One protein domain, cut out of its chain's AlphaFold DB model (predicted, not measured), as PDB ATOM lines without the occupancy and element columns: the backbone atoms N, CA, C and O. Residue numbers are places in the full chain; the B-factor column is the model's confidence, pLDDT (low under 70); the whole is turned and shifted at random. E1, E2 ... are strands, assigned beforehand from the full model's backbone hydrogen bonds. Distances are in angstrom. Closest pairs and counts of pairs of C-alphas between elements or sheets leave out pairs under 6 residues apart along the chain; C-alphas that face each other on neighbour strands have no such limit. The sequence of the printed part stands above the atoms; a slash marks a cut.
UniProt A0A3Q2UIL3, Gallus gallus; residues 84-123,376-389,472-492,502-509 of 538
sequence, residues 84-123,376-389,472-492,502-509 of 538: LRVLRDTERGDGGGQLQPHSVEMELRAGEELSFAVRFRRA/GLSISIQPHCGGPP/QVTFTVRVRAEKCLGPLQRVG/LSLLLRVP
ATOM      1  N   LEU A  84      40.996  27.697 -38.445       95.12
ATOM      2  CA  LEU A  84      40.587  28.995 -37.935       95.12
ATOM      3  C   LEU A  84      39.114  28.922 -37.549       95.12
ATOM      4  O   LEU A  84      38.272  28.557 -38.370       95.12
ATOM      5  N   ARG A  85      38.796  29.317 -36.320       95.38
ATOM      6  CA  ARG A  85      37.427  29.385 -35.819       95.38
ATOM      7  C   ARG A  85      37.186  30.718 -35.132       95.38
ATOM      8  O   ARG A  85      37.847  31.063 -34.158       95.38
ATOM      9  N   VAL A  86      36.203  31.465 -35.617       92.81
ATOM     10  CA  VAL A  86      35.768  32.692 -34.947       92.81
ATOM     11  C   VAL A  86      34.864  32.305 -33.778       92.81
ATOM     12  O   VAL A  86      33.831  31.668 -33.974       92.81
ATOM     13  N   LEU A  87      35.273  32.640 -32.553       89.69
ATOM     14  CA  LEU A  87      34.542  32.276 -31.334       89.69
ATOM     15  C   LEU A  87      33.459  33.299 -30.990       89.69
ATOM     16  O   LEU A  87      32.386  32.934 -30.511       89.69
ATOM     17  N   ARG A  88      33.749  34.587 -31.205       84.31
ATOM     18  CA  ARG A  88      32.813  35.693 -30.971       84.31
ATOM     19  C   ARG A  88      32.918  36.734 -32.071       84.31
ATOM     20  O   ARG A  88      33.942  37.408 -32.186       84.31
ATOM     21  N   ASP A  89      31.817  36.894 -32.795       80.50
ATOM     22  CA  ASP A  89      31.641  37.856 -33.884       80.50
ATOM     23  C   ASP A  89      30.284  38.557 -33.767       80.50
ATOM     24  O   ASP A  89      29.380  38.396 -34.583       80.50
ATOM     25  N   THR A  90      30.057  39.233 -32.643       67.81
ATOM     26  CA  THR A  90      28.800  39.951 -32.428       67.81
ATOM     27  C   THR A  90      28.801  41.268 -33.200       67.81
ATOM     28  O   THR A  90      29.424  42.237 -32.766       67.81
ATOM     29  N   GLU A  91      28.046  41.324 -34.299       59.25
ATOM     30  CA  GLU A  91      27.522  42.580 -34.840       59.25
ATOM     31  C   GLU A  91      26.301  43.001 -34.013       59.25
ATOM     32  O   GLU A  91      25.341  42.234 -33.887       59.25
ATOM     33  N   ARG A  92      26.288  44.201 -33.418       51.38
ATOM     34  CA  ARG A  92      25.035  44.731 -32.859       51.38
ATOM     35  C   ARG A  92      24.980  46.254 -32.831       51.38
ATOM     36  O   ARG A  92      25.978  46.913 -32.567       51.38
ATOM     37  N   GLY A  93      23.792  46.775 -33.147       45.84
ATOM     38  CA  GLY A  93      23.484  48.200 -33.285       45.84
ATOM     39  C   GLY A  93      23.705  49.033 -32.023       45.84
ATOM     40  O   GLY A  93      23.814  48.474 -30.939       45.84
ATOM     41  N   ASP A  94      23.801  50.351 -32.239       39.59
ATOM     42  CA  ASP A  94      23.929  51.528 -31.342       39.59
ATOM     43  C   ASP A  94      24.752  51.424 -30.034       39.59
ATOM     44  O   ASP A  94      24.859  52.382 -29.277       39.59
ATOM     45  N   GLY A  95      25.401  50.286 -29.783       48.44
ATOM     46  CA  GLY A  95      26.238  50.003 -28.614       48.44
ATOM     47  C   GLY A  95      27.119  48.753 -28.762       48.44
ATOM     48  O   GLY A  95      27.614  48.238 -27.763       48.44
ATOM     49  N   GLY A  96      27.289  48.222 -29.982       53.91
ATOM     50  CA  GLY A  96      28.233  47.138 -30.279       53.91
ATOM     51  C   GLY A  96      29.664  47.640 -30.489       53.91
ATOM     52  O   GLY A  96      29.868  48.780 -30.904       53.91
ATOM     53  N   GLY A  97      30.638  46.776 -30.188       66.69
ATOM     54  CA  GLY A  97      32.064  47.105 -30.206       66.69
ATOM     55  C   GLY A  97      32.584  47.618 -31.553       66.69
ATOM     56  O   GLY A  97      32.078  47.272 -32.623       66.69
ATOM     57  N   GLN A  98      33.604  48.465 -31.490       79.06
ATOM     58  CA  GLN A  98      34.312  49.047 -32.622       79.06
ATOM     59  C   GLN A  98      35.210  48.046 -33.367       79.06
ATOM     60  O   GLN A  98      35.585  48.336 -34.505       79.06
ATOM     61  N   LEU A  99      35.575  46.912 -32.753       85.50
ATOM     62  CA  LEU A  99      36.507  45.917 -33.295       85.50
ATOM     63  C   LEU A  99      35.848  44.544 -33.505       85.50
ATOM     64  O   LEU A  99      35.177  44.015 -32.623       85.50
ATOM     65  N   GLN A 100      36.080  43.931 -34.668       88.19
ATOM     66  CA  GLN A 100      35.538  42.613 -35.013       88.19
ATOM     67  C   GLN A 100      36.559  41.732 -35.748       88.19
ATOM     68  O   GLN A 100      37.319  42.247 -36.570       88.19
ATOM     69  N   PRO A 101      36.551  40.405 -35.531       91.94
ATOM     70  CA  PRO A 101      35.832  39.705 -34.459       91.94
ATOM     71  C   PRO A 101      36.424  40.035 -33.075       91.94
ATOM     72  O   PRO A 101      37.469  40.667 -32.978       91.94
ATOM     73  N   HIS A 102      35.788  39.598 -31.987       90.44
ATOM     74  CA  HIS A 102      36.304  39.825 -30.623       90.44
ATOM     75  C   HIS A 102      37.200  38.676 -30.143       90.44
ATOM     76  O   HIS A 102      38.063  38.854 -29.285       90.44
ATOM     77  N   SER A 103      36.989  37.465 -30.664       93.44
ATOM     78  CA  SER A 103      37.814  36.315 -30.307       93.44
ATOM     79  C   SER A 103      37.921  35.314 -31.445       93.44
ATOM     80  O   SER A 103      36.923  34.951 -32.075       93.44
ATOM     81  N   VAL A 104      39.149  34.861 -31.674       96.00
ATOM     82  CA  VAL A 104      39.528  33.924 -32.727       96.00
ATOM     83  C   VAL A 104      40.338  32.802 -32.098       96.00
ATOM     84  O   VAL A 104      41.268  33.055 -31.336       96.00
ATOM     85  N   GLU A 105      39.996  31.564 -32.424       97.00
ATOM     86  CA  GLU A 105      40.810  30.387 -32.150       97.00
ATOM     87  C   GLU A 105      41.499  29.958 -33.439       97.00
ATOM     88  O   GLU A 105      40.863  29.829 -34.487       97.00
ATOM     89  N   MET A 106      42.810  29.767 -33.366       96.06
ATOM     90  CA  MET A 106      43.632  29.352 -34.488       96.06
ATOM     91  C   MET A 106      44.502  28.176 -34.061       96.06
ATOM     92  O   MET A 106      45.198  28.238 -33.046       96.06
ATOM     93  N   GLU A 107      44.482  27.115 -34.852       94.56
ATOM     94  CA  GLU A 107      45.454  26.035 -34.775       94.56
ATOM     95  C   GLU A 107      46.390  26.161 -35.976       94.56
ATOM     96  O   GLU A 107      45.920  26.256 -37.107       94.56
ATOM     97  N   LEU A 108      47.699  26.213 -35.741       92.56
ATOM     98  CA  LEU A 108      48.713  26.288 -36.791       92.56
ATOM     99  C   LEU A 108      49.627  25.078 -36.741       92.56
ATOM    100  O   LEU A 108      50.021  24.616 -35.671       92.56
ATOM    101  N   ARG A 109      50.063  24.639 -37.915       89.88
ATOM    102  CA  ARG A 109      51.233  23.783 -38.045       89.88
ATOM    103  C   ARG A 109      52.504  24.626 -38.141       89.88
ATOM    104  O   ARG A 109      52.501  25.710 -38.722       89.88
ATOM    105  N   ALA A 110      53.616  24.113 -37.619       89.19
ATOM    106  CA  ALA A 110      54.916  24.753 -37.796       89.19
ATOM    107  C   ALA A 110      55.242  24.955 -39.292       89.19
ATOM    108  O   ALA A 110      55.119  24.046 -40.114       89.19
ATOM    109  N   GLY A 111      55.633  26.177 -39.639       86.94
ATOM    110  CA  GLY A 111      55.914  26.652 -40.988       86.94
ATOM    111  C   GLY A 111      54.692  27.134 -41.776       86.94
ATOM    112  O   GLY A 111      54.893  27.830 -42.772       86.94
ATOM    113  N   GLU A 112      53.468  26.795 -41.358       89.25
ATOM    114  CA  GLU A 112      52.220  27.209 -42.012       89.25
ATOM    115  C   GLU A 112      51.854  28.654 -41.640       89.25
ATOM    116  O   GLU A 112      52.120  29.117 -40.527       89.25
ATOM    117  N   GLU A 113      51.245  29.368 -42.587       93.62
ATOM    118  CA  GLU A 113      50.693  30.706 -42.382       93.62
ATOM    119  C   GLU A 113      49.182  30.661 -42.612       93.62
ATOM    120  O   GLU A 113      48.728  30.249 -43.680       93.62
ATOM    121  N   LEU A 114      48.408  31.124 -41.629       95.38
ATOM    122  CA  LEU A 114      46.984  31.409 -41.802       95.38
ATOM    123  C   LEU A 114      46.724  32.896 -41.611       95.38
ATOM    124  O   LEU A 114      47.478  33.606 -40.942       95.38
ATOM    125  N   SER A 115      45.624  33.370 -42.186       96.31
ATOM    126  CA  SER A 115      45.218  34.762 -42.049       96.31
ATOM    127  C   SER A 115      43.738  34.911 -41.739       96.31
ATOM    128  O   SER A 115      42.926  34.054 -42.082       96.31
ATOM    129  N   PHE A 116      43.397  36.010 -41.072       95.88
ATOM    130  CA  PHE A 116      42.022  36.407 -40.795       95.88
ATOM    131  C   PHE A 116      41.865  37.923 -40.921       95.88
ATOM    132  O   PHE A 116      42.838  38.679 -40.854       95.88
ATOM    133  N   ALA A 117      40.630  38.368 -41.144       94.62
ATOM    134  CA  ALA A 117      40.305  39.781 -41.261       94.62
ATOM    135  C   ALA A 117      39.899  40.355 -39.900       94.62
ATOM    136  O   ALA A 117      39.071  39.777 -39.199       94.62
ATOM    137  N   VAL A 118      40.452  41.519 -39.573       94.00
ATOM    138  CA  VAL A 118      40.034  42.364 -38.456       94.00
ATOM    139  C   VAL A 118      39.394  43.613 -39.033       94.00
ATOM    140  O   VAL A 118      39.989  44.303 -39.857       94.00
ATOM    141  N   ARG A 119      38.170  43.898 -38.621       90.38
ATOM    142  CA  ARG A 119      37.368  45.026 -39.079       90.38
ATOM    143  C   ARG A 119      37.250  46.019 -37.942       90.38
ATOM    144  O   ARG A 119      36.960  45.634 -36.812       90.38
ATOM    145  N   PHE A 120      37.473  47.289 -38.246       86.88
ATOM    146  CA  PHE A 120      37.300  48.365 -37.288       86.88
ATOM    147  C   PHE A 120      36.345  49.415 -37.832       86.88
ATOM    148  O   PHE A 120      36.522  49.909 -38.950       86.88
ATOM    149  N   ARG A 121      35.363  49.785 -37.012       80.56
ATOM    150  CA  ARG A 121      34.405  50.850 -37.296       80.56
ATOM    151  C   ARG A 121      34.567  51.972 -36.280       80.56
ATOM    152  O   ARG A 121      34.549  51.771 -35.064       80.56
ATOM    153  N   ARG A 122      34.691  53.194 -36.786       74.88
ATOM    154  CA  ARG A 122      34.761  54.388 -35.943       74.88
ATOM    155  C   ARG A 122      33.381  54.685 -35.338       74.88
ATOM    156  O   ARG A 122      32.407  54.833 -36.074       74.88
ATOM    157  N   ALA A 123      33.304  54.795 -34.012       69.00
ATOM    158  CA  ALA A 123      32.102  55.248 -33.318       69.00
ATOM    159  C   ALA A 123      31.909  56.769 -33.468       69.00
ATOM    160  O   ALA A 123      32.878  57.534 -33.554       69.00
ATOM    161  N   GLY A 376      59.523  32.498 -31.833       90.06
ATOM    162  CA  GLY A 376      59.170  31.643 -32.973       90.06
ATOM    163  C   GLY A 376      57.762  31.875 -33.529       90.06
ATOM    164  O   GLY A 376      57.361  31.157 -34.442       90.06
ATOM    165  N   LEU A 377      57.017  32.857 -33.010       93.62
ATOM    166  CA  LEU A 377      55.776  33.346 -33.607       93.62
ATOM    167  C   LEU A 377      56.026  34.672 -34.332       93.62
ATOM    168  O   LEU A 377      56.579  35.604 -33.752       93.62
ATOM    169  N   SER A 378      55.565  34.773 -35.575       95.19
ATOM    170  CA  SER A 378      55.548  36.018 -36.343       95.19
ATOM    171  C   SER A 378      54.120  36.375 -36.743       95.19
ATOM    172  O   SER A 378      53.326  35.516 -37.136       95.19
ATOM    173  N   ILE A 379      53.789  37.658 -36.617       95.94
ATOM    174  CA  ILE A 379      52.533  38.229 -37.095       95.94
ATOM    175  C   ILE A 379      52.877  39.351 -38.068       95.94
ATOM    176  O   ILE A 379      53.773  40.148 -37.807       95.94
ATOM    177  N   SER A 380      52.167  39.419 -39.190       96.81
ATOM    178  CA  SER A 380      52.188  40.592 -40.062       96.81
ATOM    179  C   SER A 380      50.774  41.107 -40.296       96.81
ATOM    180  O   SER A 380      49.825  40.338 -40.448       96.81
ATOM    181  N   ILE A 381      50.622  42.426 -40.281       97.19
ATOM    182  CA  ILE A 381      49.339  43.113 -40.393       97.19
ATOM    183  C   ILE A 381      49.345  43.916 -41.687       97.19
ATOM    184  O   ILE A 381      50.200  44.776 -41.893       97.19
ATOM    185  N   GLN A 382      48.386  43.640 -42.561       95.81
ATOM    186  CA  GLN A 382      48.224  44.332 -43.832       95.81
ATOM    187  C   GLN A 382      46.997  45.258 -43.780       95.81
ATOM    188  O   GLN A 382      45.890  44.753 -43.577       95.81
ATOM    189  N   PRO A 383      47.154  46.583 -43.943       93.94
ATOM    190  CA  PRO A 383      46.042  47.526 -43.843       93.94
ATOM    191  C   PRO A 383      45.294  47.704 -45.175       93.94
ATOM    192  O   PRO A 383      45.911  47.812 -46.237       93.94
ATOM    193  N   HIS A 384      43.966  47.810 -45.101       91.12
ATOM    194  CA  HIS A 384      43.053  48.091 -46.217       91.12
ATOM    195  C   HIS A 384      42.226  49.345 -45.893       91.12
ATOM    196  O   HIS A 384      41.239  49.279 -45.157       91.12
ATOM    197  N   CYS A 385      42.661  50.498 -46.414       84.94
ATOM    198  CA  CYS A 385      42.233  51.825 -45.936       84.94
ATOM    199  C   CYS A 385      41.374  52.645 -46.917       84.94
ATOM    200  O   CYS A 385      41.315  53.860 -46.765       84.94
ATOM    201  N   GLY A 386      40.775  52.058 -47.957       76.00
ATOM    202  CA  GLY A 386      40.085  52.853 -48.994       76.00
ATOM    203  C   GLY A 386      40.606  52.679 -50.411       76.00
ATOM    204  O   GLY A 386      39.884  52.929 -51.368       76.00
ATOM    205  N   GLY A 387      41.860  52.253 -50.537       76.88
ATOM    206  CA  GLY A 387      42.567  52.074 -51.802       76.88
ATOM    207  C   GLY A 387      43.275  50.719 -51.868       76.88
ATOM    208  O   GLY A 387      42.879  49.794 -51.150       76.88
ATOM    209  N   PRO A 388      44.317  50.572 -52.709       81.00
ATOM    210  CA  PRO A 388      45.075  49.330 -52.777       81.00
ATOM    211  C   PRO A 388      45.651  48.964 -51.395       81.00
ATOM    212  O   PRO A 388      46.044  49.863 -50.644       81.00
ATOM    213  N   PRO A 389      45.712  47.665 -51.050       86.31
ATOM    214  CA  PRO A 389      46.251  47.218 -49.772       86.31
ATOM    215  C   PRO A 389      47.669  47.745 -49.542       86.31
ATOM    216  O   PRO A 389      48.520  47.666 -50.433       86.31
ATOM    217  N   GLN A 472      34.513  51.717 -42.545       75.00
ATOM    218  CA  GLN A 472      35.086  50.555 -41.918       75.00
ATOM    219  C   GLN A 472      36.439  50.315 -42.563       75.00
ATOM    220  O   GLN A 472      36.551  50.220 -43.785       75.00
ATOM    221  N   VAL A 473      37.470  50.213 -41.737       87.62
ATOM    222  CA  VAL A 473      38.792  49.790 -42.195       87.62
ATOM    223  C   VAL A 473      38.969  48.314 -41.897       87.62
ATOM    224  O   VAL A 473      38.449  47.794 -40.907       87.62
ATOM    225  N   THR A 474      39.692  47.631 -42.775       91.44
ATOM    226  CA  THR A 474      39.978  46.206 -42.616       91.44
ATOM    227  C   THR A 474      41.482  46.005 -42.527       91.44
ATOM    228  O   THR A 474      42.252  46.649 -43.232       91.44
ATOM    229  N   PHE A 475      41.911  45.089 -41.674       94.81
ATOM    230  CA  PHE A 475      43.286  44.635 -41.566       94.81
ATOM    231  C   PHE A 475      43.318  43.131 -41.804       94.81
ATOM    232  O   PHE A 475      42.547  42.392 -41.198       94.81
ATOM    233  N   THR A 476      44.210  42.654 -42.666       96.69
ATOM    234  CA  THR A 476      44.500  41.220 -42.764       96.69
ATOM    235  C   THR A 476      45.638  40.901 -41.814       96.69
ATOM    236  O   THR A 476      46.757  41.376 -42.004       96.69
ATOM    237  N   VAL A 477      45.355  40.096 -40.797       97.44
ATOM    238  CA  VAL A 477      46.350  39.604 -39.843       97.44
ATOM    239  C   VAL A 477      46.815  38.243 -40.330       97.44
ATOM    240  O   VAL A 477      46.004  37.329 -40.458       97.44
ATOM    241  N   ARG A 478      48.107  38.115 -40.620       97.19
ATOM    242  CA  ARG A 478      48.758  36.868 -41.032       97.19
ATOM    243  C   ARG A 478      49.604  36.364 -39.878       97.19
ATOM    244  O   ARG A 478      50.391  37.129 -39.324       97.19
ATOM    245  N   VAL A 479      49.430  35.104 -39.514       96.69
ATOM    246  CA  VAL A 479      50.071  34.485 -38.355       96.69
ATOM    247  C   VAL A 479      50.847  33.273 -38.836       96.69
ATOM    248  O   VAL A 479      50.284  32.401 -39.499       96.69
ATOM    249  N   ARG A 480      52.131  33.216 -38.486       94.94
ATOM    250  CA  ARG A 480      53.032  32.125 -38.852       94.94
ATOM    251  C   ARG A 480      53.878  31.714 -37.657       94.94
ATOM    252  O   ARG A 480      54.526  32.551 -37.028       94.94
ATOM    253  N   ALA A 481      53.915  30.419 -37.377       92.31
ATOM    254  CA  ALA A 481      54.790  29.845 -36.361       92.31
ATOM    255  C   ALA A 481      55.957  29.124 -37.039       92.31
ATOM    256  O   ALA A 481      55.740  28.283 -37.901       92.31
ATOM    257  N   GLU A 482      57.198  29.429 -36.675       89.75
ATOM    258  CA  GLU A 482      58.388  28.759 -37.227       89.75
ATOM    259  C   GLU A 482      58.596  27.364 -36.632       89.75
ATOM    260  O   GLU A 482      59.161  26.479 -37.266       89.75
ATOM    261  N   LYS A 483      58.123  27.175 -35.402       87.56
ATOM    262  CA  LYS A 483      58.230  25.946 -34.620       87.56
ATOM    263  C   LYS A 483      56.942  25.718 -33.847       87.56
ATOM    264  O   LYS A 483      56.147  26.642 -33.672       87.56
ATOM    265  N   CYS A 484      56.757  24.498 -33.360       87.38
ATOM    266  CA  CYS A 484      55.660  24.213 -32.453       87.38
ATOM    267  C   CYS A 484      55.791  25.025 -31.150       87.38
ATOM    268  O   CYS A 484      56.893  25.389 -30.723       87.38
ATOM    269  N   LEU A 485      54.655  25.328 -30.529       88.69
ATOM    270  CA  LEU A 485      54.553  26.098 -29.292       88.69
ATOM    271  C   LEU A 485      53.847  25.212 -28.267       88.69
ATOM    272  O   LEU A 485      52.793  24.661 -28.561       88.69
ATOM    273  N   GLY A 486      54.430  25.061 -27.075       83.25
ATOM    274  CA  GLY A 486      53.921  24.138 -26.056       83.25
ATOM    275  C   GLY A 486      52.500  24.482 -25.578       83.25
ATOM    276  O   GLY A 486      51.528  23.912 -26.070       83.25
ATOM    277  N   PRO A 487      52.341  25.374 -24.584       87.81
ATOM    278  CA  PRO A 487      51.020  25.740 -24.081       87.81
ATOM    279  C   PRO A 487      50.249  26.618 -25.078       87.81
ATOM    280  O   PRO A 487      50.837  27.263 -25.949       87.81
ATOM    281  N   LEU A 488      48.926  26.689 -24.893       91.88
ATOM    282  CA  LEU A 488      48.052  27.634 -25.595       91.88
ATOM    283  C   LEU A 488      48.591  29.062 -25.440       91.88
ATOM    284  O   LEU A 488      48.774  29.540 -24.319       91.88
ATOM    285  N   GLN A 489      48.806  29.745 -26.558       94.25
ATOM    286  CA  GLN A 489      49.241  31.135 -26.573       94.25
ATOM    287  C   GLN A 489      48.026  32.057 -26.658       94.25
ATOM    288  O   GLN A 489      47.059  31.766 -27.364       94.25
ATOM    289  N   ARG A 490      48.081  33.190 -25.956       95.00
ATOM    290  CA  ARG A 490      47.091  34.262 -26.075       95.00
ATOM    291  C   ARG A 490      47.789  35.512 -26.580       95.00
ATOM    292  O   ARG A 490      48.683  36.021 -25.911       95.00
ATOM    293  N   VAL A 491      47.365  35.993 -27.740       95.25
ATOM    294  CA  VAL A 491      47.852  37.242 -28.330       95.25
ATOM    295  C   VAL A 491      46.691  38.228 -28.378       95.25
ATOM    296  O   VAL A 491      45.634  37.911 -28.923       95.25
ATOM    297  N   GLY A 492      46.878  39.406 -27.791       94.50
ATOM    298  CA  GLY A 492      45.905  40.494 -27.861       94.50
ATOM    299  C   GLY A 492      46.163  41.348 -29.095       94.50
ATOM    300  O   GLY A 492      47.311  41.715 -29.350       94.50
ATOM    301  N   LEU A 502      40.812  42.338 -29.310       93.69
ATOM    302  CA  LEU A 502      40.565  41.050 -29.945       93.69
ATOM    303  C   LEU A 502      41.532  40.013 -29.366       93.69
ATOM    304  O   LEU A 502      42.751  40.161 -29.452       93.69
ATOM    305  N   SER A 503      40.990  38.927 -28.817       94.81
ATOM    306  CA  SER A 503      41.778  37.811 -28.278       94.81
ATOM    307  C   SER A 503      42.013  36.708 -29.316       94.81
ATOM    308  O   SER A 503      41.070  36.002 -29.689       94.81
ATOM    309  N   LEU A 504      43.266  36.513 -29.733       96.12
ATOM    310  CA  LEU A 504      43.709  35.378 -30.548       96.12
ATOM    311  C   LEU A 504      44.217  34.247 -29.640       96.12
ATOM    312  O   LEU A 504      45.251  34.379 -28.980       96.12
ATOM    313  N   LEU A 505      43.487  33.133 -29.610       96.19
ATOM    314  CA  LEU A 505      43.870  31.891 -28.940       96.19
ATOM    315  C   LEU A 505      44.586  30.992 -29.947       96.19
ATOM    316  O   LEU A 505      43.954  30.450 -30.849       96.19
ATOM    317  N   LEU A 506      45.900  30.848 -29.801       95.50
ATOM    318  CA  LEU A 506      46.747  30.154 -30.763       95.50
ATOM    319  C   LEU A 506      47.287  28.839 -30.193       95.50
ATOM    320  O   LEU A 506      47.984  28.827 -29.173       95.50
ATOM    321  N   ARG A 507      47.014  27.733 -30.889       94.38
ATOM    322  CA  ARG A 507      47.606  26.412 -30.641       94.38
ATOM    323  C   ARG A 507      48.567  26.062 -31.769       94.38
ATOM    324  O   ARG A 507      48.209  26.180 -32.934       94.38
ATOM    325  N   VAL A 508      49.770  25.610 -31.423       91.94
ATOM    326  CA  VAL A 508      50.748  25.116 -32.404       91.94
ATOM    327  C   VAL A 508      51.287  23.773 -31.910       91.94
ATOM    328  O   VAL A 508      52.357  23.738 -31.302       91.94
ATOM    329  N   PRO A 509      50.522  22.677 -32.064       88.25
ATOM    330  CA  PRO A 509      50.852  21.398 -31.446       88.25
ATOM    331  C   PRO A 509      52.214  20.868 -31.914       88.25
ATOM    332  O   PRO A 509      52.529  20.895 -33.100       88.25
TER     333      PRO A 509
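What this domain is: This is residues 84 to 123, 376 to 389, 472 to 492 and 502 to 509 of the 538 residues of a protein of Gallus gallus (UniProt A0A3Q2UIL3). Two sheets stand partly face to face as a sandwich, the four strands E1, E2, E7 and E6 in one layer and E3, E5 and E4 in the other, with the edge strand E4 apart from each strand of the first layer. The long loop of residues 89 to 102 reaches to one end of the longest axis. The 83 printed residues hold no named helix and seven named strands, E1 to E7 along the chain, and the class is all strand. The larger sheet, in the order E1, E2, E7, E6, is mixed; the other, E3, E5, E4, is antiparallel. The whole is only just compact, close to loose, with a radius of gyration of the C-alphas of 13.9 A and spans of 41 by 28 by 16 A.

How they stand to each other: In the larger sheet the inner strands E2, residues 103 to 107, and E7, residues 502 to 508, are parallel neighbours, with N 106 and O 505 2.8 A apart. The edge strand E1, residues 84 to 88, forms a hairpin with E2, and N 85 and O 105 are 2.8 A apart. The other edge strand, E6, residues 485 to 492, bends by 72 degrees at residue 488 and is antiparallel to E7, with N 491 and O 504 2.9 A apart. In the second sheet, strongly twisted, the inner strand E5, residues 472 to 481, has E3, residues 113 to 121, and E4, residues 377 to 384, as antiparallel neighbours. N 118 and O 475 are 2.8 A apart, and so are N 382 and O 476. The strands of the one sheet stand at 21 degrees to those of the other. Between the sheets, the closest C-alphas of E5 and E7, Ala 481 and Val 508, are 7.4 A apart. E2 and E3 are near each other. Residues 99 to 100 pair, antiparallel, with residues 119 to 120 of E3.

Where its parts are: E5, the longest strand by residues, measures 29.1 A from first to last C-alpha, E3 26.4 A and E4 23.2 A. E7 measures 19.1 A, E6 16.9 A, E2 13.6 A and E1 12.4 A. E1 begins at C-alpha 84 (40.587, 28.995, -37.935), E5 at C-alpha 472 (35.086, 50.555, -41.918), and E7 ends at C-alpha 508 (50.748, 25.116, -32.404).

The domain as a whole: The two C-alphas farthest apart, those of Asp 94 and Lys 483, are 42.9 A apart. The link from E1 to E2 is long, and those from E2 to E3 and from E5 to E6 are tight. Three cuts leave out residues 124 to 375, 390 to 471 and 493 to 501, with C-alpha gaps of 35.9 A, 14.1 A and 5.8 A. The mean pLDDT of the printed part is 87.1; residues 90 to 97 and residue 123 are under 70.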